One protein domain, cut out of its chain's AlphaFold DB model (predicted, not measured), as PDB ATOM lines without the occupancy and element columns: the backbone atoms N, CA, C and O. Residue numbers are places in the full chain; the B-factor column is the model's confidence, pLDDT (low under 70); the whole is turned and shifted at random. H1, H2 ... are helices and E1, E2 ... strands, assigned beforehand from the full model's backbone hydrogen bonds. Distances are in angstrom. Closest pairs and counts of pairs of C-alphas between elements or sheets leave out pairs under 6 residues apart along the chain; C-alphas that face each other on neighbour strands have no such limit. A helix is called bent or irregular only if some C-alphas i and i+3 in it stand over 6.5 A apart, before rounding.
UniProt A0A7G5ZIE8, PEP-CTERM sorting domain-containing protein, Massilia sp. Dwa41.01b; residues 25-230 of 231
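AT A GLANCE: This is residues 25 to 230 of the 231 residues of the protein "PEP-CTERM sorting domain-containing protein" of Massilia sp. Dwa41.01b (UniProt A0A7G5ZIE8). With little regular structure, a body of loops and short helices holds a small hairpin, E1 and E2; residues 207 to 230, with H7, stick out as an arm. The 206 printed residues run H1 to H5, E1, E2, H6, H7, mostly helix, with 71 in named elements. The whole is only just loose, close to compact, with a radius of gyration of the C-alphas of 20.2 A, spanning 77 by 40 by 36 A.

HOW THE PARTS SIT: Look first at H1, residues 33 to 38, close but not clearly touching H2, residues 76 to 87; the closest C-alphas, Ala 34 and Ala 87, are 7.0 A apart. H3, residues 94 to 103, is irregular: C-alphas 99 and 102 are 7.8 A apart. H4, residues 115 to 119, is apart from H5, residues 123 to 127, and near H6, residues 193 to 201. E1, residues 141 to 143, and E2, residues 153 to 155, form an antiparallel hairpin; N 143 and O 153, 2.8 A, are within hydrogen-bond range. H7, residues 211 to 228, stands free. Every O i to N i+4 pair is within range except in H3, 4 of 6, and H4, 0 of 1, where 2 of 2 O i to N i+3 pairs are.

IN THESE COORDINATES: Find C-alpha 33 at (158.936, 113.136, 34.624), where H1 begins; H7 runs 25.5 A to C-alpha 228 at (147.750, 67.380, 56.213).

THE WHOLE: The printed part has no cut; H1 to H2 and E2 to H6 are among the long links. Residues 209 to 218 and 225 to 230 are under pLDDT 70.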
ATOM      1  N   ASN A  25     169.591 129.590  38.368       93.06
ATOM      2  CA  ASN A  25     169.803 128.400  39.196       93.06
ATOM      3  C   ASN A  25     169.337 128.573  40.652       93.06
ATOM      4  O   ASN A  25     169.162 127.569  41.325       93.06
ATOM      5  N   ASN A  26     169.048 129.791  41.127       93.88
ATOM      6  CA  ASN A  26     168.394 130.001  42.432       93.88
ATOM      7  C   ASN A  26     166.855 130.032  42.351       93.88
ATOM      8  O   ASN A  26     166.188 130.136  43.376       93.88
ATOM      9  N   THR A  27     166.275 129.989  41.147       93.62
ATOM     10  CA  THR A  27     164.827 130.186  40.934       93.62
ATOM     11  C   THR A  27     164.157 129.047  40.171       93.62
ATOM     12  O   THR A  27     162.948 129.085  39.938       93.62
ATOM     13  N   THR A  28     164.910 128.009  39.802       93.31
ATOM     14  CA  THR A  28     164.394 126.860  39.051       93.31
ATOM     15  C   THR A  28     164.836 125.541  39.666       93.31
ATOM     16  O   THR A  28     166.010 125.367  39.982       93.31
ATOM     17  N   ILE A  29     163.905 124.593  39.733       94.25
ATOM     18  CA  ILE A  29     164.168 123.179  40.010       94.25
ATOM     19  C   ILE A  29     163.948 122.411  38.707       94.25
ATOM     20  O   ILE A  29     162.951 122.628  38.011       94.25
ATOM     21  N   ARG A  30     164.859 121.497  38.379       94.81
ATOM     22  CA  ARG A  30     164.727 120.595  37.238       94.81
ATOM     23  C   ARG A  30     164.136 119.271  37.696       94.81
ATOM     24  O   ARG A  30     164.769 118.503  38.410       94.81
ATOM     25  N   LEU A  31     162.922 118.998  37.237       94.44
ATOM     26  CA  LEU A  31     162.206 117.768  37.555       94.44
ATOM     27  C   LEU A  31     162.422 116.712  36.474       94.44
ATOM     28  O   LEU A  31     162.378 117.011  35.279       94.44
ATOM     29  N   THR A  32     162.591 115.463  36.902       95.75
ATOM     30  CA  THR A  32     162.310 114.309  36.040       95.75
ATOM     31  C   THR A  32     160.797 114.196  35.819       95.75
ATOM     32  O   THR A  32     160.000 114.755  36.581       95.75
ATOM     33  N   THR A  33     160.367 113.450  34.799       96.69
ATOM     34  CA  THR A  33     158.936 113.136  34.624       96.69
ATOM     35  C   THR A  33     158.380 112.365  35.825       96.69
ATOM     36  O   THR A  33     157.235 112.597  36.210       96.69
ATOM     37  N   ALA A  34     159.213 111.546  36.471       97.19
ATOM     38  CA  ALA A  34     158.870 110.775  37.657       97.19
ATOM     39  C   ALA A  34     158.611 111.687  38.860       97.19
ATOM     40  O   ALA A  34     157.553 111.598  39.479       97.19
ATOM     41  N   ASN A  35     159.511 112.637  39.137       97.25
ATOM     42  CA  ASN A  35     159.294 113.623  40.198       97.25
ATOM     43  C   ASN A  35     158.086 114.518  39.901       97.25
ATOM     44  O   ASN A  35     157.323 114.842  40.806       97.25
ATOM     45  N   ALA A  36     157.878 114.907  38.638       97.06
ATOM     46  CA  ALA A  36     156.709 115.694  38.257       97.06
ATOM     47  C   ALA A  36     155.399 114.921  38.497       97.06
ATOM     48  O   ALA A  36     154.431 115.511  38.973       97.06
ATOM     49  N   ARG A  37     155.366 113.608  38.221       96.31
ATOM     50  CA  ARG A  37     154.232 112.736  38.567       96.31
ATOM     51  C   ARG A  37     154.030 112.630  40.072       96.31
ATOM     52  O   ARG A  37     152.913 112.824  40.541       96.31
ATOM     53  N   ALA A  38     155.100 112.358  40.814       96.19
ATOM     54  CA  ALA A  38     155.063 112.224  42.267       96.19
ATOM     55  C   ALA A  38     154.525 113.499  42.941       96.19
ATOM     56  O   ALA A  38     153.664 113.438  43.814       96.19
ATOM     57  N   ALA A  39     154.935 114.671  42.446       95.69
ATOM     58  CA  ALA A  39     154.459 115.972  42.909       95.69
ATOM     59  C   ALA A  39     153.057 116.366  42.387       95.69
ATOM     60  O   ALA A  39     152.572 117.452  42.703       95.69
ATOM     61  N   GLY A  40     152.410 115.543  41.553       95.81
ATOM     62  CA  GLY A  40     151.108 115.848  40.944       95.81
ATOM     63  C   GLY A  40     151.137 116.956  39.881       95.81
ATOM     64  O   GLY A  40     150.089 117.472  39.497       95.81
ATOM     65  N   LEU A  41     152.324 117.332  39.397       96.25
ATOM     66  CA  LEU A  41     152.531 118.317  38.328       96.25
ATOM     67  C   LEU A  41     152.385 117.701  36.930       96.25
ATOM     68  O   LEU A  41     152.152 118.416  35.954       96.25
ATOM     69  N   LEU A  42     152.519 116.378  36.832       96.94
ATOM     70  CA  LEU A  42     152.263 115.588  35.635       96.94
ATOM     71  C   LEU A  42     151.196 114.535  35.946       96.94
ATOM     72  O   LEU A  42     151.268 113.865  36.974       96.94
ATOM     73  N   ASP A  43     150.218 114.374  35.052       96.19
ATOM     74  CA  ASP A  43     149.176 113.354  35.205       96.19
ATOM     75  C   ASP A  43     149.795 111.952  35.351       96.19
ATOM     76  O   ASP A  43     150.701 111.577  34.599       96.19
ATOM     77  N   ALA A  44     149.299 111.168  36.311       91.44
ATOM     78  CA  ALA A  44     149.827 109.836  36.604       91.44
ATOM     79  C   ALA A  44     149.707 108.864  35.414       91.44
ATOM     80  O   ALA A  44     150.532 107.967  35.272       91.44
ATOM     81  N   ASN A  45     148.720 109.066  34.532       93.75
ATOM     82  CA  ASN A  45     148.507 108.274  33.319       93.75
ATOM     83  C   ASN A  45     149.149 108.909  32.076       93.75
ATOM     84  O   ASN A  45     148.899 108.462  30.953       93.75
ATOM     85  N   ASN A  46     149.953 109.965  32.238       95.69
ATOM     86  CA  ASN A  46     150.665 110.564  31.121       95.69
ATOM     87  C   ASN A  46     151.620 109.530  30.479       95.69
ATOM     88  O   ASN A  46     152.412 108.916  31.195       95.69
ATOM     89  N   PRO A  47     151.604 109.358  29.142       95.31
ATOM     90  CA  PRO A  47     152.324 108.276  28.468       95.31
ATOM     91  C   PRO A  47     153.842 108.488  28.352       95.31
ATOM     92  O   PRO A  47     154.524 107.641  27.775       95.31
ATOM     93  N   LEU A  48     154.387 109.613  28.830       94.88
ATOM     94  CA  LEU A  48     155.834 109.829  28.860       94.88
ATOM     95  C   LEU A  48     156.521 108.752  29.707       94.88
ATOM     96  O   LEU A  48     156.017 108.369  30.759       94.88
ATOM     97  N   VAL A  49     157.682 108.291  29.256       93.56
ATOM     98  CA  VAL A  49     158.484 107.260  29.927       93.56
ATOM     99  C   VAL A  49     159.424 107.915  30.944       93.56
ATOM    100  O   VAL A  49     160.064 108.908  30.612       93.56
ATOM    101  N   ASP A  50     159.518 107.352  32.155       94.88
ATOM    102  CA  ASP A  50     160.358 107.880  33.250       94.88
ATOM    103  C   ASP A  50     161.839 107.531  33.144       94.88
ATOM    104  O   ASP A  50     162.699 108.257  33.634       94.88
ATOM    105  N   GLY A  51     162.151 106.436  32.466       92.69
ATOM    106  CA  GLY A  51     163.516 105.999  32.267       92.69
ATOM    107  C   GLY A  51     163.572 104.719  31.455       92.69
ATOM    108  O   GLY A  51     162.561 104.077  31.171       92.69
ATOM    109  N   SER A  52     164.787 104.349  31.081       95.38
ATOM    110  CA  SER A  52     165.083 103.077  30.439       95.38
ATOM    111  C   SER A  52     166.246 102.438  31.170       95.38
ATOM    112  O   SER A  52     167.289 103.072  31.314       95.38
ATOM    113  N   VAL A  53     166.081 101.184  31.571       96.00
ATOM    114  CA  VAL A  53     167.130 100.403  32.225       96.00
ATOM    115  C   VAL A  53     167.560  99.286  31.284       96.00
ATOM    116  O   VAL A  53     166.736  98.686  30.593       96.00
ATOM    117  N   SER A  54     168.861  99.029  31.198       95.94
ATOM    118  CA  SER A  54     169.427  97.958  30.378       95.94
ATOM    119  C   SER A  54     170.508  97.237  31.163       95.94
ATOM    120  O   SER A  54     171.441  97.865  31.651       95.94
ATOM    121  N   PHE A  55     170.403  95.913  31.242       95.69
ATOM    122  CA  PHE A  55     171.376  95.082  31.943       95.69
ATOM    123  C   PHE A  55     172.296  94.388  30.950       95.69
ATOM    124  O   PHE A  55     171.869  93.900  29.900       95.69
ATOM    125  N   SER A  56     173.575  94.323  31.303       94.50
ATOM    126  CA  SER A  56     174.556  93.563  30.537       94.50
ATOM    127  C   SER A  56     174.313  92.061  30.685       94.50
ATOM    128  O   SER A  56     174.047  91.560  31.778       94.50
ATOM    129  N   ASN A  57     174.485  91.323  29.592       94.12
ATOM    130  CA  ASN A  57     174.495  89.859  29.588       94.12
ATOM    131  C   ASN A  57     175.890  89.266  29.869       94.12
ATOM    132  O   ASN A  57     176.069  88.055  29.769       94.12
ATOM    133  N   LEU A  58     176.881  90.110  30.183       96.25
ATOM    134  CA  LEU A  58     178.252  89.694  30.500       96.25
ATOM    135  C   LEU A  58     178.449  89.358  31.985       96.25
ATOM    136  O   LEU A  58     179.483  88.799  32.349       96.25
ATOM    137  N   PHE A  59     177.493  89.720  32.842       95.25
ATOM    138  CA  PHE A  59     177.542  89.444  34.274       95.25
ATOM    139  C   PHE A  59     176.787  88.160  34.620       95.25
ATOM    140  O   PHE A  59     175.792  87.815  33.981       95.25
ATOM    141  N   THR A  60     177.263  87.464  35.652       97.75
ATOM    142  CA  THR A  60     176.503  86.390  36.296       97.75
ATOM    143  C   THR A  60     175.472  87.031  37.214       97.75
ATOM    144  O   THR A  60     175.839  87.797  38.105       97.75
ATOM    145  N   TRP A  61     174.203  86.713  36.989       97.88
ATOM    146  CA  TRP A  61     173.072  87.255  37.730       97.88
ATOM    147  C   TRP A  61     172.438  86.178  38.600       97.88
ATOM    148  O   TRP A  61     172.170  85.077  38.115       97.88
ATOM    149  N   ASP A  62     172.174  86.526  39.853       97.69
ATOM    150  CA  ASP A  62     171.251  85.810  40.720       97.69
ATOM    151  C   ASP A  62     169.886  86.504  40.651       97.69
ATOM    152  O   ASP A  62     169.799  87.722  40.785       97.69
ATOM    153  N   PHE A  63     168.826  85.745  40.390       96.56
ATOM    154  CA  PHE A  63     167.470  86.275  40.221       96.56
ATOM    155  C   PHE A  63     166.585  86.059  41.455       96.56
ATOM    156  O   PHE A  63     165.425  86.473  41.433       96.56
ATOM    157  N   ASP A  64     167.096  85.406  42.502       93.88
ATOM    158  CA  ASP A  64     166.354  85.117  43.728       93.88
ATOM    159  C   ASP A  64     167.229  85.314  44.972       93.88
ATOM    160  O   ASP A  64     167.758  84.367  45.542       93.88
ATOM    161  N   ALA A  65     167.296  86.555  45.457       91.38
ATOM    162  CA  ALA A  65     168.045  86.891  46.665       91.38
ATOM    163  C   ALA A  65     167.440  86.317  47.970       91.38
ATOM    164  O   ALA A  65     168.025  86.474  49.046       91.38
ATOM    165  N   ALA A  66     166.271  85.653  47.934       91.19
ATOM    166  CA  ALA A  66     165.598  85.167  49.144       91.19
ATOM    167  C   ALA A  66     166.361  84.035  49.854       91.19
ATOM    168  O   ALA A  66     166.124  83.778  51.039       91.19
ATOM    169  N   ASN A  67     167.266  83.351  49.150       91.75
ATOM    170  CA  ASN A  67     168.125  82.303  49.701       91.75
ATOM    171  C   ASN A  67     169.602  82.736  49.832       91.75
ATOM    172  O   ASN A  67     170.454  81.897  50.134       91.75
ATOM    173  N   GLY A  68     169.878  84.035  49.690       93.62
ATOM    174  CA  GLY A  68     171.221  84.594  49.546       93.62
ATOM    175  C   GLY A  68     171.549  84.890  48.084       93.62
ATOM    176  O   GLY A  68     170.704  84.733  47.216       93.62
ATOM    177  N   VAL A  69     172.771  85.354  47.827       97.25
ATOM    178  CA  VAL A  69     173.284  85.603  46.473       97.25
ATOM    179  C   VAL A  69     174.586  84.834  46.328       97.25
ATOM    180  O   VAL A  69     175.452  84.894  47.209       97.25
ATOM    181  N   ASP A  70     174.729  84.090  45.234       95.94
ATOM    182  CA  ASP A  70     175.951  83.332  44.966       95.94
ATOM    183  C   ASP A  70     177.192  84.242  44.958       95.94
ATOM    184  O   ASP A  70     177.202  85.330  44.386       95.94
ATOM    185  N   SER A  71     178.302  83.767  45.533       96.44
ATOM    186  CA  SER A  71     179.526  84.573  45.718       96.44
ATOM    187  C   SER A  71     180.170  85.076  44.419       96.44
ATOM    188  O   SER A  71     181.023  85.964  44.446       96.44
ATOM    189  N   ASN A  72     179.792  84.511  43.270       96.75
ATOM    190  CA  ASN A  72     180.258  84.922  41.950       96.75
ATOM    191  C   ASN A  72     179.209  85.698  41.132       96.75
ATOM    192  O   ASN A  72     179.544  86.110  40.015       96.75
ATOM    193  N   ALA A  73     178.002  85.890  41.665       97.81
ATOM    194  CA  ALA A  73     176.858  86.510  41.011       97.81
ATOM    195  C   ALA A  73     176.514  87.863  41.648       97.81
ATOM    196  O   ALA A  73     176.849  88.121  42.802       97.81
ATOM    197  N   PHE A  74     175.862  88.731  40.882       98.06
ATOM    198  CA  PHE A  74     175.239  89.951  41.394       98.06
ATOM    199  C   PHE A  74     173.749  89.719  41.640       98.06
ATOM    200  O   PHE A  74     173.107  89.011  40.861       98.06
ATOM    201  N   ASP A  75     173.205  90.366  42.666       97.62
ATOM    202  CA  ASP A  75     171.766  90.421  42.930       97.62
ATOM    203  C   ASP A  75     171.041  91.191  41.816       97.62
ATOM    204  O   ASP A  75     171.061  92.421  41.770       97.62
ATOM    205  N   PHE A  76     170.395  90.482  40.891       97.69
ATOM    206  CA  PHE A  76     169.671  91.122  39.798       97.69
ATOM    207  C   PHE A  76     168.471  91.923  40.298       97.69
ATOM    208  O   PHE A  76     168.208  93.006  39.780       97.69
ATOM    209  N   VAL A  77     167.727  91.407  41.282       96.56
ATOM    210  CA  VAL A  77     166.528  92.083  41.798       96.56
ATOM    211  C   VAL A  77     166.936  93.356  42.531       96.56
ATOM    212  O   VAL A  77     166.336  94.410  42.310       96.56
ATOM    213  N   GLY A  78     167.992  93.281  43.338       97.31
ATOM    214  CA  GLY A  78     168.602  94.414  44.018       97.31
ATOM    215  C   GLY A  78     169.105  95.485  43.052       97.31
ATOM    216  O   GLY A  78     168.669  96.634  43.130       97.31
ATOM    217  N   VAL A  79     169.947  95.113  42.079       98.00
ATOM    218  CA  VAL A  79     170.475  96.061  41.084       98.00
ATOM    219  C   VAL A  79     169.343  96.637  40.230       98.00
ATOM    220  O   VAL A  79     169.310  97.835  39.977       98.00
ATOM    221  N   ALA A  80     168.348  95.843  39.831       97.81
ATOM    222  CA  ALA A  80     167.205  96.385  39.104       97.81
ATOM    223  C   ALA A  80     166.386  97.376  39.937       97.81
ATOM    224  O   ALA A  80     165.923  98.384  39.406       97.81
ATOM    225  N   THR A  81     166.240  97.120  41.237       97.81
ATOM    226  CA  THR A  81     165.579  98.044  42.166       97.81
ATOM    227  C   THR A  81     166.364  99.350  42.297       97.81
ATOM    228  O   THR A  81     165.758 100.419  42.269       97.81
ATOM    229  N   HIS A  82     167.695  99.276  42.369       98.38
ATOM    230  CA  HIS A  82     168.589 100.436  42.363       98.38
ATOM    231  C   HIS A  82     168.380 101.308  41.113       98.38
ATOM    232  O   HIS A  82     168.073 102.494  41.224       98.38
ATOM    233  N   GLU A  83     168.437 100.709  39.921       98.06
ATOM    234  CA  GLU A  83     168.275 101.439  38.655       98.06
ATOM    235  C   GLU A  83     166.867 102.038  38.493       98.06
ATOM    236  O   GLU A  83     166.696 103.158  38.002       98.06
ATOM    237  N   ILE A  84     165.832 101.314  38.940       97.88
ATOM    238  CA  ILE A  84     164.466 101.850  39.015       97.88
ATOM    239  C   ILE A  84     164.424 103.045  39.971       97.88
ATOM    240  O   ILE A  84     163.718 104.013  39.696       97.88
ATOM    241  N   GLY A  85     165.203 103.027  41.049       97.88
ATOM    242  CA  GLY A  85     165.313 104.144  41.973       97.88
ATOM    243  C   GLY A  85     165.773 105.448  41.310       97.88
ATOM    244  O   GLY A  85     165.139 106.497  41.473       97.88
ATOM    245  N   HIS A  86     166.802 105.386  40.463       98.38
ATOM    246  CA  HIS A  86     167.194 106.540  39.649       98.38
ATOM    247  C   HIS A  86     166.076 106.991  38.708       98.38
ATOM    248  O   HIS A  86     165.796 108.188  38.617       98.38
ATOM    249  N   ALA A  87     165.390 106.051  38.049       97.50
ATOM    250  CA  ALA A  87     164.256 106.370  37.179       97.50
ATOM    251  C   ALA A  87     163.092 107.034  37.940       97.50
ATOM    252  O   ALA A  87     162.393 107.872  37.376       97.50
ATOM    253  N   LEU A  88     162.910 106.716  39.226       97.19
ATOM    254  CA  LEU A  88     161.926 107.353  40.108       97.19
ATOM    255  C   LEU A  88     162.360 108.742  40.608       97.19
ATOM    256  O   LEU A  88     161.556 109.456  41.212       97.19
ATOM    257  N   GLY A  89     163.589 109.164  40.313       97.25
ATOM    258  CA  GLY A  89     164.062 110.523  40.558       97.25
ATOM    259  C   GLY A  89     165.026 110.670  41.731       97.25
ATOM    260  O   GLY A  89     165.223 111.797  42.185       97.25
ATOM    261  N   PHE A  90     165.654 109.586  42.202       98.31
ATOM    262  CA  PHE A  90     166.878 109.706  42.999       98.31
ATOM    263  C   PHE A  90     168.028 110.109  42.070       98.31
ATOM    264  O   PHE A  90     168.781 109.280  41.563       98.31
ATOM    265  N   VAL A  91     168.119 111.405  41.792       98.12
ATOM    266  CA  VAL A  91     169.123 112.014  40.916       98.12
ATOM    267  C   VAL A  91     169.618 113.317  41.531       98.12
ATOM    268  O   VAL A  91     168.907 113.939  42.319       98.12
ATOM    269  N   SER A  92     170.818 113.751  41.147       98.44
ATOM    270  CA  SER A  92     171.410 115.001  41.620       98.44
ATOM    271  C   SER A  92     171.934 115.833  40.455       98.44
ATOM    272  O   SER A  92     172.619 115.341  39.557       98.44
ATOM    273  N   GLY A  93     171.659 117.135  40.480       97.75
ATOM    274  CA  GLY A  93     172.276 118.095  39.571       97.75
ATOM    275  C   GLY A  93     173.773 118.276  39.818       97.75
ATOM    276  O   GLY A  93     174.484 118.742  38.921       97.75
ATOM    277  N   VAL A  94     174.270 117.879  40.995       98.44
ATOM    278  CA  VAL A  94     175.694 117.941  41.340       98.44
ATOM    279  C   VAL A  94     176.522 117.072  40.395       98.44
ATOM    280  O   VAL A  94     177.635 117.464  40.065       98.44
ATOM    281  N   ASP A  95     175.977 115.984  39.843       98.31
ATOM    282  CA  ASP A  95     176.674 115.196  38.814       98.31
ATOM    283  C   ASP A  95     176.954 116.012  37.545       98.31
ATOM    284  O   ASP A  95     178.024 115.915  36.942       98.31
ATOM    285  N   THR A  96     176.016 116.879  37.151       97.19
ATOM    286  CA  THR A  96     176.219 117.790  36.015       97.19
ATOM    287  C   THR A  96     177.238 118.872  36.360       97.19
ATOM    288  O   THR A  96     178.086 119.193  35.524       97.19
ATOM    289  N   LEU A  97     177.183 119.423  37.575       97.56
ATOM    290  CA  LEU A  97     178.154 120.403  38.064       97.56
ATOM    291  C   LEU A  97     179.581 119.833  38.061       97.56
ATOM    292  O   LEU A  97     180.492 120.442  37.502       97.56
ATOM    293  N   ASP A  98     179.749 118.649  38.649       97.75
ATOM    294  CA  ASP A  98     181.019 117.945  38.817       97.75
ATOM    295  C   ASP A  98     181.709 117.691  37.469       97.75
ATOM    296  O   ASP A  98     182.868 118.070  37.271       97.75
ATOM    297  N   LEU A  99     180.962 117.147  36.501       96.62
ATOM    298  CA  LEU A  99     181.461 116.854  35.155       96.62
ATOM    299  C   LEU A  99     181.841 118.110  34.357       96.62
ATOM    300  O   LEU A  99     182.737 118.059  33.515       96.62
ATOM    301  N   ASN A 100     181.167 119.238  34.594       96.25
ATOM    302  CA  ASN A 100     181.311 120.455  33.785       96.25
ATOM    303  C   ASN A 100     182.169 121.543  34.440       96.25
ATOM    304  O   ASN A 100     182.281 122.646  33.900       96.25
ATOM    305  N   ARG A 101     182.818 121.249  35.569       92.31
ATOM    306  CA  ARG A 101     183.640 122.214  36.311       92.31
ATOM    307  C   ARG A 101     184.763 122.858  35.482       92.31
ATOM    308  O   ARG A 101     185.114 124.014  35.700       92.31
ATOM    309  N   SER A 102     185.317 122.143  34.503       89.56
ATOM    310  CA  SER A 102     186.345 122.668  33.586       89.56
ATOM    311  C   SER A 102     185.783 123.497  32.421       89.56
ATOM    312  O   SER A 102     186.551 124.089  31.666       89.56
ATOM    313  N   GLY A 103     184.458 123.564  32.266       92.38
ATOM    314  CA  GLY A 103     183.787 124.201  31.131       92.38
ATOM    315  C   GLY A 103     183.618 125.718  31.235       92.38
ATOM    316  O   GLY A 103     183.120 126.331  30.295       92.38
ATOM    317  N   ASN A 104     184.030 126.338  32.349       94.19
ATOM    318  CA  ASN A 104     183.915 127.784  32.579       94.19
ATOM    319  C   ASN A 104     182.471 128.324  32.433       94.19
ATOM    320  O   ASN A 104     182.250 129.456  32.001       94.19
ATOM    321  N   PHE A 105     181.474 127.508  32.780       96.44
ATOM    322  CA  PHE A 105     180.063 127.890  32.725       96.44
ATOM    323  C   PHE A 105     179.690 128.834  33.870       96.44
ATOM    324  O   PHE A 105     180.156 128.653  34.995       96.44
ATOM    325  N   SER A 106     178.816 129.813  33.616       95.75
ATOM    326  CA  SER A 106     178.223 130.613  34.699       95.75
ATOM    327  C   SER A 106     177.476 129.710  35.678       95.75
ATOM    328  O   SER A 106     176.884 128.714  35.269       95.75
ATOM    329  N   ASP A 107     177.436 130.113  36.940       94.38
ATOM    330  CA  ASP A 107     176.470 129.638  37.937       94.38
ATOM    331  C   ASP A 107     175.043 129.505  37.371       94.38
ATOM    332  O   ASP A 107     174.483 128.410  37.399       94.38
ATOM    333  N   ALA A 108     174.532 130.547  36.705       95.31
ATOM    334  CA  ALA A 108     173.193 130.605  36.124       95.31
ATOM    335  C   ALA A 108     172.900 129.498  35.094       95.31
ATOM    336  O   ALA A 108     171.740 129.260  34.766       95.31
ATOM    337  N   ALA A 109     173.926 128.833  34.549       95.38
ATOM    338  CA  ALA A 109     173.746 127.716  33.625       95.38
ATOM    339  C   ALA A 109     173.422 126.394  34.347       95.38
ATOM    340  O   ALA A 109     172.850 125.488  33.739       95.38
ATOM    341  N   PHE A 110     173.740 126.277  35.638       95.25
ATOM    342  CA  PHE A 110     173.533 125.073  36.441       95.25
ATOM    343  C   PHE A 110     172.106 124.980  37.001       95.25
ATOM    344  O   PHE A 110     171.889 124.694  38.173       95.25
ATOM    345  N   THR A 111     171.104 125.145  36.136       95.00
ATOM    346  CA  THR A 111     169.660 125.005  36.434       95.00
ATOM    347  C   THR A 111     169.217 123.544  36.612       95.00
ATOM    348  O   THR A 111     168.084 123.179  36.321       95.00
ATOM    349  N   TYR A 112     170.127 122.676  37.056       94.50
ATOM    350  CA  TYR A 112     169.946 121.224  37.140       94.50
ATOM    351  C   TYR A 112     169.616 120.747  38.554       94.50
ATOM    352  O   TYR A 112     169.643 119.545  38.783       94.50
ATOM    353  N   ILE A 113     169.313 121.661  39.482       96.38
ATOM    354  CA  ILE A 113     168.945 121.324  40.861       96.38
ATOM    355  C   ILE A 113     167.752 120.368  40.828       96.38
ATOM    356  O   ILE A 113     166.659 120.749  40.403       96.38
ATOM    357  N   ALA A 114     167.983 119.125  41.233       97.38
ATOM    358  CA  ALA A 114     166.976 118.082  41.311       97.38
ATOM    359  C   ALA A 114     166.261 118.133  42.672       97.38
ATOM    360  O   ALA A 114     166.806 118.680  43.631       97.38
ATOM    361  N   PRO A 115     165.066 117.537  42.815       97.75
ATOM    362  CA  PRO A 115     164.356 117.511  44.096       97.75
ATOM    363  C   PRO A 115     165.175 116.970  45.269       97.75
ATOM    364  O   PRO A 115     165.097 117.525  46.359       97.75
ATOM    365  N   ALA A 116     165.992 115.933  45.054       98.00
ATOM    366  CA  ALA A 116     166.838 115.374  46.108       98.00
ATOM    367  C   ALA A 116     167.931 116.355  46.580       98.00
ATOM    368  O   ALA A 116     168.315 116.324  47.748       98.00
ATOM    369  N   ASP A 117     168.392 117.270  45.715       98.31
ATOM    370  CA  ASP A 117     169.409 118.269  46.069       98.31
ATOM    371  C   ASP A 117     168.903 119.273  47.109       98.31
ATOM    372  O   ASP A 117     169.705 119.799  47.876       98.31
ATOM    373  N   LEU A 118     167.587 119.510  47.179       97.31
ATOM    374  CA  LEU A 118     166.977 120.391  48.186       97.31
ATOM    375  C   LEU A 118     167.204 119.898  49.618       97.31
ATOM    376  O   LEU A 118     167.078 120.668  50.563       97.31
ATOM    377  N   PHE A 119     167.530 118.615  49.772       98.44
ATOM    378  CA  PHE A 119     167.757 117.968  51.059       98.44
ATOM    379  C   PHE A 119     169.222 117.582  51.271       98.44
ATOM    380  O   PHE A 119     169.549 116.885  52.232       98.44
ATOM    381  N   ARG A 120     170.111 118.004  50.365       98.69
ATOM    382  CA  ARG A 120     171.554 117.796  50.457       98.69
ATOM    383  C   ARG A 120     172.182 118.961  51.211       98.69
ATOM    384  O   ARG A 120     172.118 120.101  50.768       98.69
ATOM    385  N   CYS A 121     172.850 118.659  52.313       98.50
ATOM    386  CA  CYS A 121     173.445 119.627  53.228       98.50
ATOM    387  C   CYS A 121     174.915 119.314  53.521       98.50
ATOM    388  O   CYS A 121     175.374 118.190  53.325       98.50
ATOM    389  N   SER A 122     175.632 120.299  54.060       98.50
ATOM    390  CA  SER A 122     176.893 120.131  54.786       98.50
ATOM    391  C   SER A 122     176.914 121.031  56.022       98.50
ATOM    392  O   SER A 122     176.077 121.926  56.179       98.50
ATOM    393  N   ASP A 123     177.894 120.830  56.904       98.19
ATOM    394  CA  ASP A 123     178.090 121.745  58.033       98.19
ATOM    395  C   ASP A 123     178.455 123.154  57.539       98.19
ATOM    396  O   ASP A 123     178.025 124.148  58.130       98.19
ATOM    397  N   GLU A 124     179.203 123.274  56.436       97.50
ATOM    398  CA  GLU A 124     179.575 124.579  55.891       97.50
ATOM    399  C   GLU A 124     178.416 125.273  55.174       97.50
ATOM    400  O   GLU A 124     178.310 126.495  55.278       97.50
ATOM    401  N   SER A 125     177.531 124.542  54.481       97.25
ATOM    402  CA  SER A 125     176.339 125.146  53.868       97.25
ATOM    403  C   SER A 125     175.419 125.712  54.946       97.25
ATOM    404  O   SER A 125     174.986 126.858  54.844       97.25
ATOM    405  N   LYS A 126     175.231 124.960  56.037       97.00
ATOM    406  CA  LYS A 126     174.496 125.418  57.217       97.00
ATOM    407  C   LYS A 126     175.135 126.655  57.840       97.00
ATOM    408  O   LYS A 126     174.449 127.641  58.099       97.00
ATOM    409  N   PHE A 127     176.448 126.623  58.075       97.00
ATOM    410  CA  PHE A 127     177.167 127.756  58.659       97.00
ATOM    411  C   PHE A 127     177.085 129.011  57.779       97.00
ATOM    412  O   PHE A 127     176.964 130.121  58.295       97.00
ATOM    413  N   ALA A 128     177.110 128.842  56.455       95.81
ATOM    414  CA  ALA A 128     176.947 129.927  55.493       95.81
ATOM    415  C   ALA A 128     175.497 130.433  55.367       95.81
ATOM    416  O   ALA A 128     175.275 131.440  54.694       95.81
ATOM    417  N   GLY A 129     174.520 129.762  55.990       94.94
ATOM    418  CA  GLY A 129     173.098 130.078  55.856       94.94
ATOM    419  C   GLY A 129     172.535 129.768  54.467       94.94
ATOM    420  O   GLY A 129     171.634 130.469  54.017       94.94
ATOM    421  N   ALA A 130     173.097 128.779  53.768       95.44
ATOM    422  CA  ALA A 130     172.583 128.295  52.490       95.44
ATOM    423  C   ALA A 130     171.449 127.284  52.704       95.44
ATOM    424  O   ALA A 130     171.520 126.469  53.623       95.44
ATOM    425  N   ASP A 131     170.469 127.281  51.800       93.75
ATOM    426  CA  ASP A 131     169.336 126.345  51.849       93.75
ATOM    427  C   ASP A 131     169.743 124.892  51.527       93.75
ATOM    428  O   ASP A 131     169.087 123.951  51.959       93.75
ATOM    429  N   LEU A 132     170.824 124.702  50.759       96.44
ATOM    430  CA  LEU A 132     171.350 123.400  50.337       96.44
ATOM    431  C   LEU A 132     172.853 123.473  50.003       96.44
ATOM    432  O   LEU A 132     173.417 124.558  49.827       96.44
ATOM    433  N   ASP A 133     173.509 122.320  49.855       98.19
ATOM    434  CA  ASP A 133     174.890 122.198  49.373       98.19
ATOM    435  C   ASP A 133     174.967 121.612  47.951       98.19
ATOM    436  O   ASP A 133     175.078 120.403  47.741       98.19
ATOM    437  N   PHE A 134     174.973 122.505  46.957       97.69
ATOM    438  CA  PHE A 134     175.172 122.172  45.543       97.69
ATOM    439  C   PHE A 134     176.649 122.267  45.136       97.69
ATOM    440  O   PHE A 134     177.032 123.112  44.324       97.69
ATOM    441  N   ALA A 135     177.518 121.474  45.757       97.81
ATOM    442  CA  ALA A 135     178.940 121.412  45.417       97.81
ATOM    443  C   ALA A 135     179.424 119.969  45.249       97.81
ATOM    444  O   ALA A 135     178.949 119.056  45.932       97.81
ATOM    445  N   ALA A 136     180.413 119.809  44.367       98.06
ATOM    446  CA  ALA A 136     181.188 118.584  44.209       98.06
ATOM    447  C   ALA A 136     182.604 118.807  44.757       98.06
ATOM    448  O   ALA A 136     183.423 119.504  44.145       98.06
ATOM    449  N   ASP A 137     182.852 118.302  45.960       97.50
ATOM    450  CA  ASP A 137     184.106 118.419  46.704       97.50
ATOM    451  C   ASP A 137     184.162 117.361  47.816       97.50
ATOM    452  O   ASP A 137     183.181 116.672  48.053       97.50
ATOM    453  N   SER A 138     185.286 117.262  48.525       96.19
ATOM    454  CA  SER A 138     185.519 116.246  49.559       96.19
ATOM    455  C   SER A 138     184.965 116.588  50.952       96.19
ATOM    456  O   SER A 138     185.472 116.065  51.944       96.19
ATOM    457  N   ARG A 139     184.057 117.565  51.083       97.56
ATOM    458  CA  ARG A 139     183.416 117.846  52.383       97.56
ATOM    459  C   ARG A 139     182.245 116.890  52.559       97.56
ATOM    460  O   ARG A 139     181.539 116.642  51.585       97.56
ATOM    461  N   ASP A 140     181.968 116.472  53.787       98.06
ATOM    462  CA  ASP A 140     180.829 115.601  54.075       98.06
ATOM    463  C   ASP A 140     179.516 116.217  53.571       98.06
ATOM    464  O   ASP A 140     179.219 117.397  53.799       98.06
ATOM    465  N   LYS A 141     178.716 115.399  52.887       98.62
ATOM    466  CA  LYS A 141     177.381 115.756  52.402       98.62
ATOM    467  C   LYS A 141     176.373 114.814  53.021       98.62
ATOM    468  O   LYS A 141     176.626 113.616  53.104       98.62
ATOM    469  N   PHE A 142     175.235 115.332  53.454       98.81
ATOM    470  CA  PHE A 142     174.228 114.524  54.128       98.81
ATOM    471  C   PHE A 142     172.806 114.928  53.771       98.81
ATOM    472  O   PHE A 142     172.529 116.075  53.429       98.81
ATOM    473  N   PHE A 143     171.914 113.953  53.874       98.81
ATOM    474  CA  PHE A 143     170.477 114.109  53.808       98.81
ATOM    475  C   PHE A 143     169.945 114.716  55.103       98.81
ATOM    476  O   PHE A 143     170.260 114.239  56.199       98.81
ATOM    477  N   SER A 144     169.131 115.757  54.971       98.56
ATOM    478  CA  SER A 144     168.465 116.445  56.073       98.56
ATOM    479  C   SER A 144     167.086 116.929  55.637       98.56
ATOM    480  O   SER A 144     166.900 117.367  54.505       98.56
ATOM    481  N   LEU A 145     166.119 116.868  56.553       97.75
ATOM    482  CA  LEU A 145     164.747 117.355  56.347       97.75
ATOM    483  C   LEU A 145     164.411 118.573  57.215       97.75
ATOM    484  O   LEU A 145     163.288 119.069  57.198       97.75
ATOM    485  N   ASP A 146     165.373 119.033  58.005       95.81
ATOM    486  CA  ASP A 146     165.213 120.046  59.037       95.81
ATOM    487  C   ASP A 146     166.253 121.154  58.862       95.81
ATOM    488  O   ASP A 146     166.921 121.561  59.805       95.81
ATOM    489  N   ASN A 147     166.391 121.645  57.627       90.75
ATOM    490  CA  ASN A 147     167.263 122.773  57.291       90.75
ATOM    491  C   ASN A 147     168.725 122.559  57.740       90.75
ATOM    492  O   ASN A 147     169.345 123.419  58.368       90.75
ATOM    493  N   CYS A 148     169.259 121.372  57.442       95.69
ATOM    494  CA  CYS A 148     170.606 120.936  57.801       95.69
ATOM    495  C   CYS A 148     170.856 120.784  59.320       95.69
ATOM    496  O   CYS A 148     172.013 120.769  59.755       95.69
ATOM    497  N   ASP A 149     169.817 120.673  60.160       94.75
ATOM    498  CA  ASP A 149     169.985 120.447  61.602       94.75
ATOM    499  C   ASP A 149     170.385 119.013  61.946       94.75
ATOM    500  O   ASP A 149     171.342 118.808  62.701       94.75
ATOM    501  N   SER A 150     169.707 118.031  61.363       96.31
ATOM    502  CA  SER A 150     170.007 116.612  61.518       96.31
ATOM    503  C   SER A 150     170.786 116.056  60.327       96.31
ATOM    504  O   SER A 150     170.582 116.447  59.178       96.31
ATOM    505  N   LYS A 151     171.674 115.095  60.607       98.00
ATOM    506  CA  LYS A 151     172.397 114.311  59.597       98.00
ATOM    507  C   LYS A 151     171.775 112.918  59.518       98.00
ATOM    508  O   LYS A 151     172.122 112.057  60.323       98.00
ATOM    509  N   LEU A 152     170.827 112.711  58.603       98.44
ATOM    510  CA  LEU A 152     170.076 111.451  58.502       98.44
ATOM    511  C   LEU A 152     170.898 110.340  57.841       98.44
ATOM    512  O   LEU A 152     170.932 109.216  58.337       98.44
ATOM    513  N   ALA A 153     171.562 110.661  56.732       98.56
ATOM    514  CA  ALA A 153     172.402 109.738  55.975       98.56
ATOM    515  C   ALA A 153     173.434 110.513  55.151       98.56
ATOM    516  O   ALA A 153     173.100 111.590  54.657       98.56
ATOM    517  N   PRO A 154     174.663 110.014  54.972       98.69
ATOM    518  CA  PRO A 154     175.626 110.658  54.093       98.69
ATOM    519  C   PRO A 154     175.329 110.358  52.615       98.69
ATOM    520  O   PRO A 154     174.930 109.252  52.248       98.69
ATOM    521  N   PHE A 155     175.554 111.354  51.766       98.81
ATOM    522  CA  PHE A 155     175.505 111.235  50.312       98.81
ATOM    523  C   PHE A 155     176.911 111.092  49.732       98.81
ATOM    524  O   PHE A 155     177.888 111.545  50.330       98.81
ATOM    525  N   SER A 156     176.994 110.560  48.514       98.69
ATOM    526  CA  SER A 156     178.199 110.679  47.701       98.69
ATOM    527  C   SER A 156     178.504 112.132  47.328       98.69
ATOM    528  O   SER A 156     177.623 112.991  47.211       98.69
ATOM    529  N   GLU A 157     179.785 112.428  47.154       98.50
ATOM    530  CA  GLU A 157     180.329 113.789  47.102       98.50
ATOM    531  C   GLU A 157     180.593 114.302  45.684       98.50
ATOM    532  O   GLU A 157     180.674 115.514  45.480       98.50
ATOM    533  N   GLY A 158     180.688 113.405  44.705       98.06
ATOM    534  CA  GLY A 158     180.948 113.725  43.306       98.06
ATOM    535  C   GLY A 158     182.049 112.840  42.729       98.06
ATOM    536  O   GLY A 158     183.046 112.529  43.386       98.06
ATOM    537  N   ARG A 159     181.889 112.447  41.465       97.81
ATOM    538  CA  ARG A 159     182.734 111.433  40.829       97.81
ATOM    539  C   ARG A 159     184.139 111.932  40.503       97.81
ATOM    540  O   ARG A 159     185.097 111.168  40.558       97.81
ATOM    541  N   THR A 160     184.258 113.189  40.108       97.50
ATOM    542  CA  THR A 160     185.493 113.772  39.577       97.50
ATOM    543  C   THR A 160     186.225 114.562  40.650       97.50
ATOM    544  O   THR A 160     187.445 114.453  40.769       97.50
ATOM    545  N   TRP A 161     185.489 115.357  41.427       97.12
ATOM    546  CA  TRP A 161     186.057 116.277  42.412       97.12
ATOM    547  C   TRP A 161     185.681 115.964  43.864       97.12
ATOM    548  O   TRP A 161     186.118 116.698  44.750       97.12
ATOM    549  N   GLY A 162     184.905 114.904  44.102       97.44
ATOM    550  CA  GLY A 162     184.498 114.433  45.426       97.44
ATOM    551  C   GLY A 162     185.143 113.099  45.805       97.44
ATOM    552  O   GLY A 162     186.361 112.934  45.730       97.44
ATOM    553  N   ASP A 163     184.312 112.145  46.213       97.62
ATOM    554  CA  ASP A 163     184.699 110.829  46.733       97.62
ATOM    555  C   ASP A 163     184.843 109.737  45.667       97.62
ATOM    556  O   ASP A 163     185.061 108.572  45.996       97.62
ATOM    557  N   GLY A 164     184.738 110.095  44.387       97.94
ATOM    558  CA  GLY A 164     184.831 109.142  43.285       97.94
ATOM    559  C   GLY A 164     183.491 108.538  42.872       97.94
ATOM    560  O   GLY A 164     183.452 107.830  41.865       97.94
ATOM    561  N   GLN A 165     182.401 108.874  43.571       98.19
ATOM    562  CA  GLN A 165     181.061 108.355  43.315       98.19
ATOM    563  C   GLN A 165     180.080 109.459  42.918       98.19
ATOM    564  O   GLN A 165     180.237 110.626  43.271       98.19
ATOM    565  N   GLN A 166     179.071 109.101  42.122       98.31
ATOM    566  CA  GLN A 166     178.074 110.056  41.627       98.31
ATOM    567  C   GLN A 166     177.236 110.604  42.782       98.31
ATOM    568  O   GLN A 166     176.778 109.848  43.631       98.31
ATOM    569  N   ALA A 167     177.004 111.914  42.793       98.44
ATOM    570  CA  ALA A 167     176.249 112.591  43.842       98.44
ATOM    571  C   ALA A 167     174.776 112.147  43.896       98.44
ATOM    572  O   ALA A 167     174.131 112.313  44.928       98.44
ATOM    573  N   SER A 168     174.262 111.534  42.825       98.25
ATOM    574  CA  SER A 168     172.980 110.829  42.780       98.25
ATOM    575  C   SER A 168     172.916 109.536  43.611       98.25
ATOM    576  O   SER A 168     172.081 108.691  43.313       98.25
ATOM    577  N   HIS A 169     173.766 109.356  44.624       98.81
ATOM    578  CA  HIS A 169     173.844 108.139  45.436       98.81
ATOM    579  C   HIS A 169     174.026 108.429  46.924       98.81
ATOM    580  O   HIS A 169     174.509 109.493  47.328       98.81
ATOM    581  N   TRP A 170     173.697 107.431  47.742       98.69
ATOM    582  CA  TRP A 170     174.196 107.352  49.111       98.69
ATOM    583  C   TRP A 170     175.713 107.187  49.141       98.69
ATOM    584  O   TRP A 170     176.325 106.795  48.153       98.69
ATOM    585  N   LYS A 171     176.332 107.466  50.290       98.44
ATOM    586  CA  LYS A 171     177.758 107.187  50.475       98.44
ATOM    587  C   LYS A 171     178.033 105.683  50.346       98.44
ATOM    588  O   LYS A 171     177.383 104.871  51.001       98.44
ATOM    589  N   ASP A 172     179.032 105.360  49.537       97.56
ATOM    590  CA  ASP A 172     179.469 103.997  49.224       97.56
ATOM    591  C   ASP A 172     179.932 103.204  50.452       97.56
ATOM    592  O   ASP A 172     180.576 103.753  51.353       97.56
ATOM    593  N   ASN A 173     179.668 101.896  50.451       94.44
ATOM    594  CA  ASN A 173     180.109 100.934  51.468       94.44
ATOM    595  C   ASN A 173     179.662 101.272  52.904       94.44
ATOM    596  O   ASN A 173     180.331 100.921  53.881       94.44
ATOM    597  N   MET A 174     178.529 101.963  53.055       95.44
ATOM    598  CA  MET A 174     177.960 102.303  54.366       95.44
ATOM    599  C   MET A 174     176.667 101.542  54.685       95.44
ATOM    600  O   MET A 174     176.117 101.721  55.773       95.44
ATOM    601  N   HIS A 175     176.191 100.691  53.768       93.50
ATOM    602  CA  HIS A 175     174.950  99.915  53.907       93.50
ATOM    603  C   HIS A 175     173.734 100.791  54.262       93.50
ATOM    604  O   HIS A 175     172.914 100.446  55.116       93.50
ATOM    605  N   ILE A 176     173.646 101.963  53.628       97.75
ATOM    606  CA  ILE A 176     172.617 102.972  53.910       97.75
ATOM    607  C   ILE A 176     171.280 102.576  53.300       97.75
ATOM    608  O   ILE A 176     170.238 102.745  53.933       97.75
ATOM    609  N   GLY A 177     171.302 102.069  52.073       97.44
ATOM    610  CA  GLY A 177     170.109 101.794  51.294       97.44
ATOM    611  C   GLY A 177     170.442 101.267  49.910       97.44
ATOM    612  O   GLY A 177     171.606 101.066  49.572       97.44
ATOM    613  N   ILE A 178     169.401 101.061  49.116       98.00
ATOM    614  CA  ILE A 178     169.473 100.442  47.792       98.00
ATOM    615  C   ILE A 178     170.215 101.313  46.772       98.00
ATOM    616  O   ILE A 178     170.726 100.778  45.797       98.00
ATOM    617  N   LEU A 179     170.328 102.628  47.011       98.31
ATOM    618  CA  LEU A 179     171.078 103.583  46.175       98.31
ATOM    619  C   LEU A 179     172.558 103.719  46.593       98.31
ATOM    620  O   LEU A 179     173.143 104.798  46.485       98.31
ATOM    621  N   ASP A 180     173.165 102.641  47.097       97.56
ATOM    622  CA  ASP A 180     174.626 102.529  47.209       97.56
ATOM    623  C   ASP A 180     175.241 102.485  45.790       97.56
ATOM    624  O   ASP A 180     174.736 101.741  44.946       97.56
ATOM    625  N   PRO A 181     176.273 103.291  45.475       97.50
ATOM    626  CA  PRO A 181     176.844 103.388  44.131       97.50
ATOM    627  C   PRO A 181     177.583 102.130  43.675       97.50
ATOM    628  O   PRO A 181     177.939 102.037  42.495       97.50
ATOM    629  N   THR A 182     177.859 101.176  44.570       96.06
ATOM    630  CA  THR A 182     178.473  99.907  44.191       96.06
ATOM    631  C   THR A 182     177.643  98.716  44.637       96.06
ATOM    632  O   THR A 182     177.025  98.697  45.692       96.06
ATOM    633  N   ALA A 183     177.638  97.691  43.787       95.06
ATOM    634  CA  ALA A 183     177.103  96.380  44.107       95.06
ATOM    635  C   ALA A 183     178.250  95.373  44.077       95.06
ATOM    636  O   ALA A 183     178.999  95.300  43.095       95.06
ATOM    637  N   GLY A 184     178.393  94.591  45.141       95.12
ATOM    638  CA  GLY A 184     179.331  93.485  45.240       95.12
ATOM    639  C   GLY A 184     178.766  92.175  44.690       95.12
ATOM    640  O   GLY A 184     177.558  91.965  44.590       95.12
ATOM    641  N   ARG A 185     179.658  91.236  44.352       96.81
ATOM    642  CA  ARG A 185     179.247  89.848  44.095       96.81
ATOM    643  C   ARG A 185     178.976  89.134  45.415       96.81
ATOM    644  O   ARG A 185     179.755  89.288  46.353       96.81
ATOM    645  N   GLY A 186     177.919  88.328  45.466       96.38
ATOM    646  CA  GLY A 186     177.462  87.669  46.693       96.38
ATOM    647  C   GLY A 186     176.799  88.607  47.704       96.38
ATOM    648  O   GLY A 186     176.524  88.190  48.828       96.38
ATOM    649  N   GLU A 187     176.575  89.867  47.336       96.06
ATOM    650  CA  GLU A 187     175.904  90.850  48.175       96.06
ATOM    651  C   GLU A 187     174.396  90.821  47.931       96.06
ATOM    652  O   GLU A 187     173.953  90.758  46.787       96.06
ATOM    653  N   VAL A 188     173.619  90.893  49.014       95.81
ATOM    654  CA  VAL A 188     172.172  91.131  48.961       95.81
ATOM    655  C   VAL A 188     171.943  92.625  49.111       95.81
ATOM    656  O   VAL A 188     172.298  93.193  50.146       95.81
ATOM    657  N   LEU A 189     171.318  93.247  48.114       95.62
ATOM    658  CA  LEU A 189     170.973  94.662  48.181       95.62
ATOM    659  C   LEU A 189     169.538  94.809  48.694       95.62
ATOM    660  O   LEU A 189     168.648  94.033  48.345       95.62
ATOM    661  N   ALA A 190     169.290  95.808  49.539       94.44
ATOM    662  CA  ALA A 190     167.985  95.977  50.166       94.44
ATOM    663  C   ALA A 190     167.564  97.442  50.260       94.44
ATOM    664  O   ALA A 190     168.368  98.322  50.565       94.44
ATOM    665  N   ILE A 191     166.263  97.673  50.072       96.19
ATOM    666  CA  ILE A 191     165.619  98.950  50.383       96.19
ATOM    667  C   ILE A 191     165.661  99.162  51.897       96.19
ATOM    668  O   ILE A 191     165.248  98.298  52.677       96.19
ATOM    669  N   SER A 192     166.111 100.335  52.318       97.12
ATOM    670  CA  SER A 192     166.124 100.768  53.707       97.12
ATOM    671  C   SER A 192     165.033 101.800  54.000       97.12
ATOM    672  O   SER A 192     164.338 102.318  53.125       97.12
ATOM    673  N   LYS A 193     164.886 102.146  55.283       97.00
ATOM    674  CA  LYS A 193     164.002 103.242  55.701       97.00
ATOM    675  C   LYS A 193     164.482 104.605  55.196       97.00
ATOM    676  O   LYS A 193     163.646 105.481  55.011       97.00
ATOM    677  N   LEU A 194     165.789 104.776  54.996       98.12
ATOM    678  CA  LEU A 194     166.369 106.025  54.502       98.12
ATOM    679  C   LEU A 194     166.045 106.221  53.020       98.12
ATOM    680  O   LEU A 194     165.711 107.337  52.634       98.12
ATOM    681  N   ASP A 195     166.020 105.140  52.228       98.38
ATOM    682  CA  ASP A 195     165.511 105.193  50.852       98.38
ATOM    683  C   ASP A 195     164.064 105.687  50.839       98.38
ATOM    684  O   ASP A 195     163.749 106.681  50.191       98.38
ATOM    685  N   ILE A 196     163.188 105.033  51.611       97.12
ATOM    686  CA  ILE A 196     161.761 105.382  51.684       97.12
ATOM    687  C   ILE A 196     161.575 106.838  52.122       97.12
ATOM    688  O   ILE A 196     160.755 107.550  51.549       97.12
ATOM    689  N   GLN A 197     162.342 107.290  53.116       97.75
ATOM    690  CA  GLN A 197     162.267 108.655  53.627       97.75
ATOM    691  C   GLN A 197     162.718 109.698  52.595       97.75
ATOM    692  O   GLN A 197     162.121 110.770  52.521       97.75
ATOM    693  N   LEU A 198     163.741 109.404  51.786       98.38
ATOM    694  CA  LEU A 198     164.127 110.296  50.694       98.38
ATOM    695  C   LEU A 198     163.073 110.307  49.587       98.38
ATOM    696  O   LEU A 198     162.721 111.384  49.113       98.38
ATOM    697  N   TYR A 199     162.532 109.145  49.205       98.44
ATOM    698  CA  TYR A 199     161.454 109.063  48.214       98.44
ATOM    699  C   TYR A 199     160.217 109.867  48.635       98.44
ATOM    700  O   TYR A 199     159.668 110.593  47.805       98.44
ATOM    701  N   ASP A 200     159.847 109.813  49.916       97.56
ATOM    702  CA  ASP A 200     158.806 110.658  50.516       97.56
ATOM    703  C   ASP A 200     159.111 112.150  50.352       97.56
ATOM    704  O   ASP A 200     158.287 112.904  49.830       97.56
ATOM    705  N   ALA A 201     160.343 112.558  50.666       97.50
ATOM    706  CA  ALA A 201     160.786 113.942  50.523       97.50
ATOM    707  C   ALA A 201     160.721 114.458  49.070       97.50
ATOM    708  O   ALA A 201     160.457 115.640  48.846       97.50
ATOM    709  N   ILE A 202     160.909 113.581  48.076       97.62
ATOM    710  CA  ILE A 202     160.808 113.920  46.645       97.62
ATOM    711  C   ILE A 202     159.431 113.605  46.025       97.62
ATOM    712  O   ILE A 202     159.292 113.630  44.797       97.62
ATOM    713  N   GLY A 203     158.415 113.353  46.859       96.44
ATOM    714  CA  GLY A 203     156.994 113.324  46.494       96.44
ATOM    715  C   GLY A 203     156.345 111.939  46.391       96.44
ATOM    716  O   GLY A 203     155.146 111.848  46.125       96.44
ATOM    717  N   TRP A 204     157.090 110.850  46.574       96.56
ATOM    718  CA  TRP A 204     156.549 109.493  46.477       96.56
ATOM    719  C   TRP A 204     156.012 108.997  47.811       96.56
ATOM    720  O   TRP A 204     156.696 109.045  48.816       96.56
ATOM    721  N   ASN A 205     154.832 108.384  47.813       91.62
ATOM    722  CA  ASN A 205     154.300 107.759  49.019       91.62
ATOM    723  C   ASN A 205     154.490 106.242  48.958       91.62
ATOM    724  O   ASN A 205     154.027 105.593  48.017       91.62
ATOM    725  N   ALA A 206     155.113 105.663  49.985       87.56
ATOM    726  CA  ALA A 206     155.159 104.214  50.129       87.56
ATOM    727  C   ALA A 206     153.743 103.669  50.363       87.56
ATOM    728  O   ALA A 206     153.041 104.080  51.290       87.56
ATOM    729  N   VAL A 207     153.323 102.716  49.534       83.69
ATOM    730  CA  VAL A 207     152.073 101.986  49.755       83.69
ATOM    731  C   VAL A 207     152.387 100.815  50.683       83.69
ATOM    732  O   VAL A 207     153.243  99.999  50.340       83.69
ATOM    733  N   PRO A 208     151.730 100.700  51.853       74.69
ATOM    734  CA  PRO A 208     151.902  99.537  52.709       74.69
ATOM    735  C   PRO A 208     151.591  98.266  51.923       74.69
ATOM    736  O   PRO A 208     150.575  98.218  51.224       74.69
ATOM    737  N   GLU A 209     152.436  97.243  52.071       66.94
ATOM    738  CA  GLU A 209     152.186  95.910  51.516       66.94
ATOM    739  C   GLU A 209     150.723  95.521  51.776       66.94
ATOM    740  O   GLU A 209     150.296  95.499  52.942       66.94
ATOM    741  N   PRO A 210     149.917  95.260  50.729       60.44
ATOM    742  CA  PRO A 210     148.519  94.939  50.921       60.44
ATOM    743  C   PRO A 210     148.418  93.743  51.865       60.44
ATOM    744  O   PRO A 210     148.935  92.663  51.573       60.44
ATOM    745  N   ALA A 211     147.683  93.900  52.971       59.34
ATOM    746  CA  ALA A 211     147.378  92.802  53.891       59.34
ATOM    747  C   ALA A 211     146.802  91.575  53.154       59.34
ATOM    748  O   ALA A 211     146.872  90.456  53.651       59.34
ATOM    749  N   SER A 212     146.277  91.776  51.944       58.31
ATOM    750  CA  SER A 212     145.872  90.771  50.970       58.31
ATOM    751  C   SER A 212     146.953  89.734  50.658       58.31
ATOM    752  O   SER A 212     146.612  88.562  50.617       58.31
ATOM    753  N   ILE A 213     148.227  90.106  50.477       62.41
ATOM    754  CA  ILE A 213     149.312  89.149  50.173       62.41
ATOM    755  C   ILE A 213     149.615  88.291  51.406       62.41
ATOM    756  O   ILE A 213     149.687  87.065  51.309       62.41
ATOM    757  N   ALA A 214     149.673  88.909  52.588       59.88
ATOM    758  CA  ALA A 214     149.809  88.197  53.857       59.88
ATOM    759  C   ALA A 214     148.604  87.271  54.134       59.88
ATOM    760  O   ALA A 214     148.779  86.123  54.539       59.88
ATOM    761  N   LEU A 215     147.377  87.725  53.855       59.34
ATOM    762  CA  LEU A 215     146.150  86.933  53.973       59.34
ATOM    763  C   LEU A 215     146.087  85.800  52.943       59.34
ATOM    764  O   LEU A 215     145.603  84.718  53.266       59.34
ATOM    765  N   PHE A 216     146.599  86.007  51.729       64.25
ATOM    766  CA  PHE A 216     146.675  84.971  50.700       64.25
ATOM    767  C   PHE A 216     147.710  83.903  51.074       64.25
ATOM    768  O   PHE A 216     147.427  82.709  50.975       64.25
ATOM    769  N   GLY A 217     148.866  84.321  51.600       66.31
ATOM    770  CA  GLY A 217     149.886  83.429  52.155       66.31
ATOM    771  C   GLY A 217     149.371  82.609  53.343       66.31
ATOM    772  O   GLY A 217     149.510  81.385  53.363       66.31
ATOM    773  N   LEU A 218     148.689  83.251  54.298       68.56
ATOM    774  CA  LEU A 218     148.034  82.576  55.427       68.56
ATOM    775  C   LEU A 218     146.897  81.650  54.969       68.56
ATOM    776  O   LEU A 218     146.742  80.550  55.503       68.56
ATOM    777  N   GLY A 219     146.130  82.053  53.955       72.00
ATOM    778  CA  GLY A 219     145.071  81.248  53.350       72.00
ATOM    779  C   GLY A 219     145.608  79.970  52.702       72.00
ATOM    780  O   GLY A 219     145.102  78.878  52.970       72.00
ATOM    781  N   LEU A 220     146.685  80.075  51.920       72.88
ATOM    782  CA  LEU A 220     147.365  78.928  51.310       72.88
ATOM    783  C   LEU A 220     147.966  77.991  52.370       72.88
ATOM    784  O   LEU A 220     147.774  76.774  52.292       72.88
ATOM    785  N   ALA A 221     148.614  78.537  53.401       72.00
ATOM    786  CA  ALA A 221     149.140  77.755  54.521       72.00
ATOM    787  C   ALA A 221     148.025  77.031  55.301       72.00
ATOM    788  O   ALA A 221     148.166  75.852  55.643       72.00
ATOM    789  N   GLY A 222     146.882  77.691  55.516       70.56
ATOM    790  CA  GLY A 222     145.696  77.104  56.142       70.56
ATOM    791  C   GLY A 222     145.115  75.936  55.338       70.56
ATOM    792  O   GLY A 222     144.820  74.881  55.902       70.56
ATOM    793  N   VAL A 223     145.023  76.067  54.011       72.50
ATOM    794  CA  VAL A 223     144.548  74.994  53.115       72.50
ATOM    795  C   VAL A 223     145.505  73.793  53.113       72.50
ATOM    796  O   VAL A 223     145.056  72.643  53.156       72.50
ATOM    797  N   VAL A 224     146.820  74.028  53.124       70.88
ATOM    798  CA  VAL A 224     147.836  72.962  53.217       70.88
ATOM    799  C   VAL A 224     147.797  72.269  54.586       70.88
ATOM    800  O   VAL A 224     147.843  71.036  54.654       70.88
ATOM    801  N   GLY A 225     147.639  73.028  55.674       67.38
ATOM    802  CA  GLY A 225     147.501  72.496  57.033       67.38
ATOM    803  C   GLY A 225     146.249  71.631  57.216       67.38
ATOM    804  O   GLY A 225     146.320  70.543  57.793       67.38
ATOM    805  N   LEU A 226     145.114  72.053  56.650       66.75
ATOM    806  CA  LEU A 226     143.865  71.282  56.654       66.75
ATOM    807  C   LEU A 226     143.961  69.995  55.821       66.75
ATOM    808  O   LEU A 226     143.391  68.974  56.207       66.75
ATOM    809  N   ARG A 227     144.711  70.005  54.711       64.19
ATOM    810  CA  ARG A 227     144.990  68.800  53.909       64.19
ATOM    811  C   ARG A 227     145.887  67.795  54.633       64.19
ATOM    812  O   ARG A 227     145.675  66.597  54.478       64.19
ATOM    813  N   ARG A 228     146.859  68.256  55.428       60.28
ATOM    814  CA  ARG A 228     147.750  67.380  56.213       60.28
ATOM    815  C   ARG A 228     147.069  66.733  57.420       60.28
ATOM    816  O   ARG A 228     147.457  65.637  57.784       60.28
ATOM    817  N   ARG A 229     146.045  67.367  58.005       58.94
ATOM    818  CA  ARG A 229     145.244  66.790  59.108       58.94
ATOM    819  C   ARG A 229     144.194  65.760  58.667       58.94
ATOM    820  O   ARG A 229     143.560  65.151  59.519       58.94
ATOM    821  N   ARG A 230     143.952  65.622  57.359       52.84
ATOM    822  CA  ARG A 230     142.951  64.707  56.775       52.84
ATOM    823  C   ARG A 230     143.553  63.423  56.180       52.84
ATOM    824  O   ARG A 230     142.818  62.662  55.556       52.84
TER     825      ARG A 230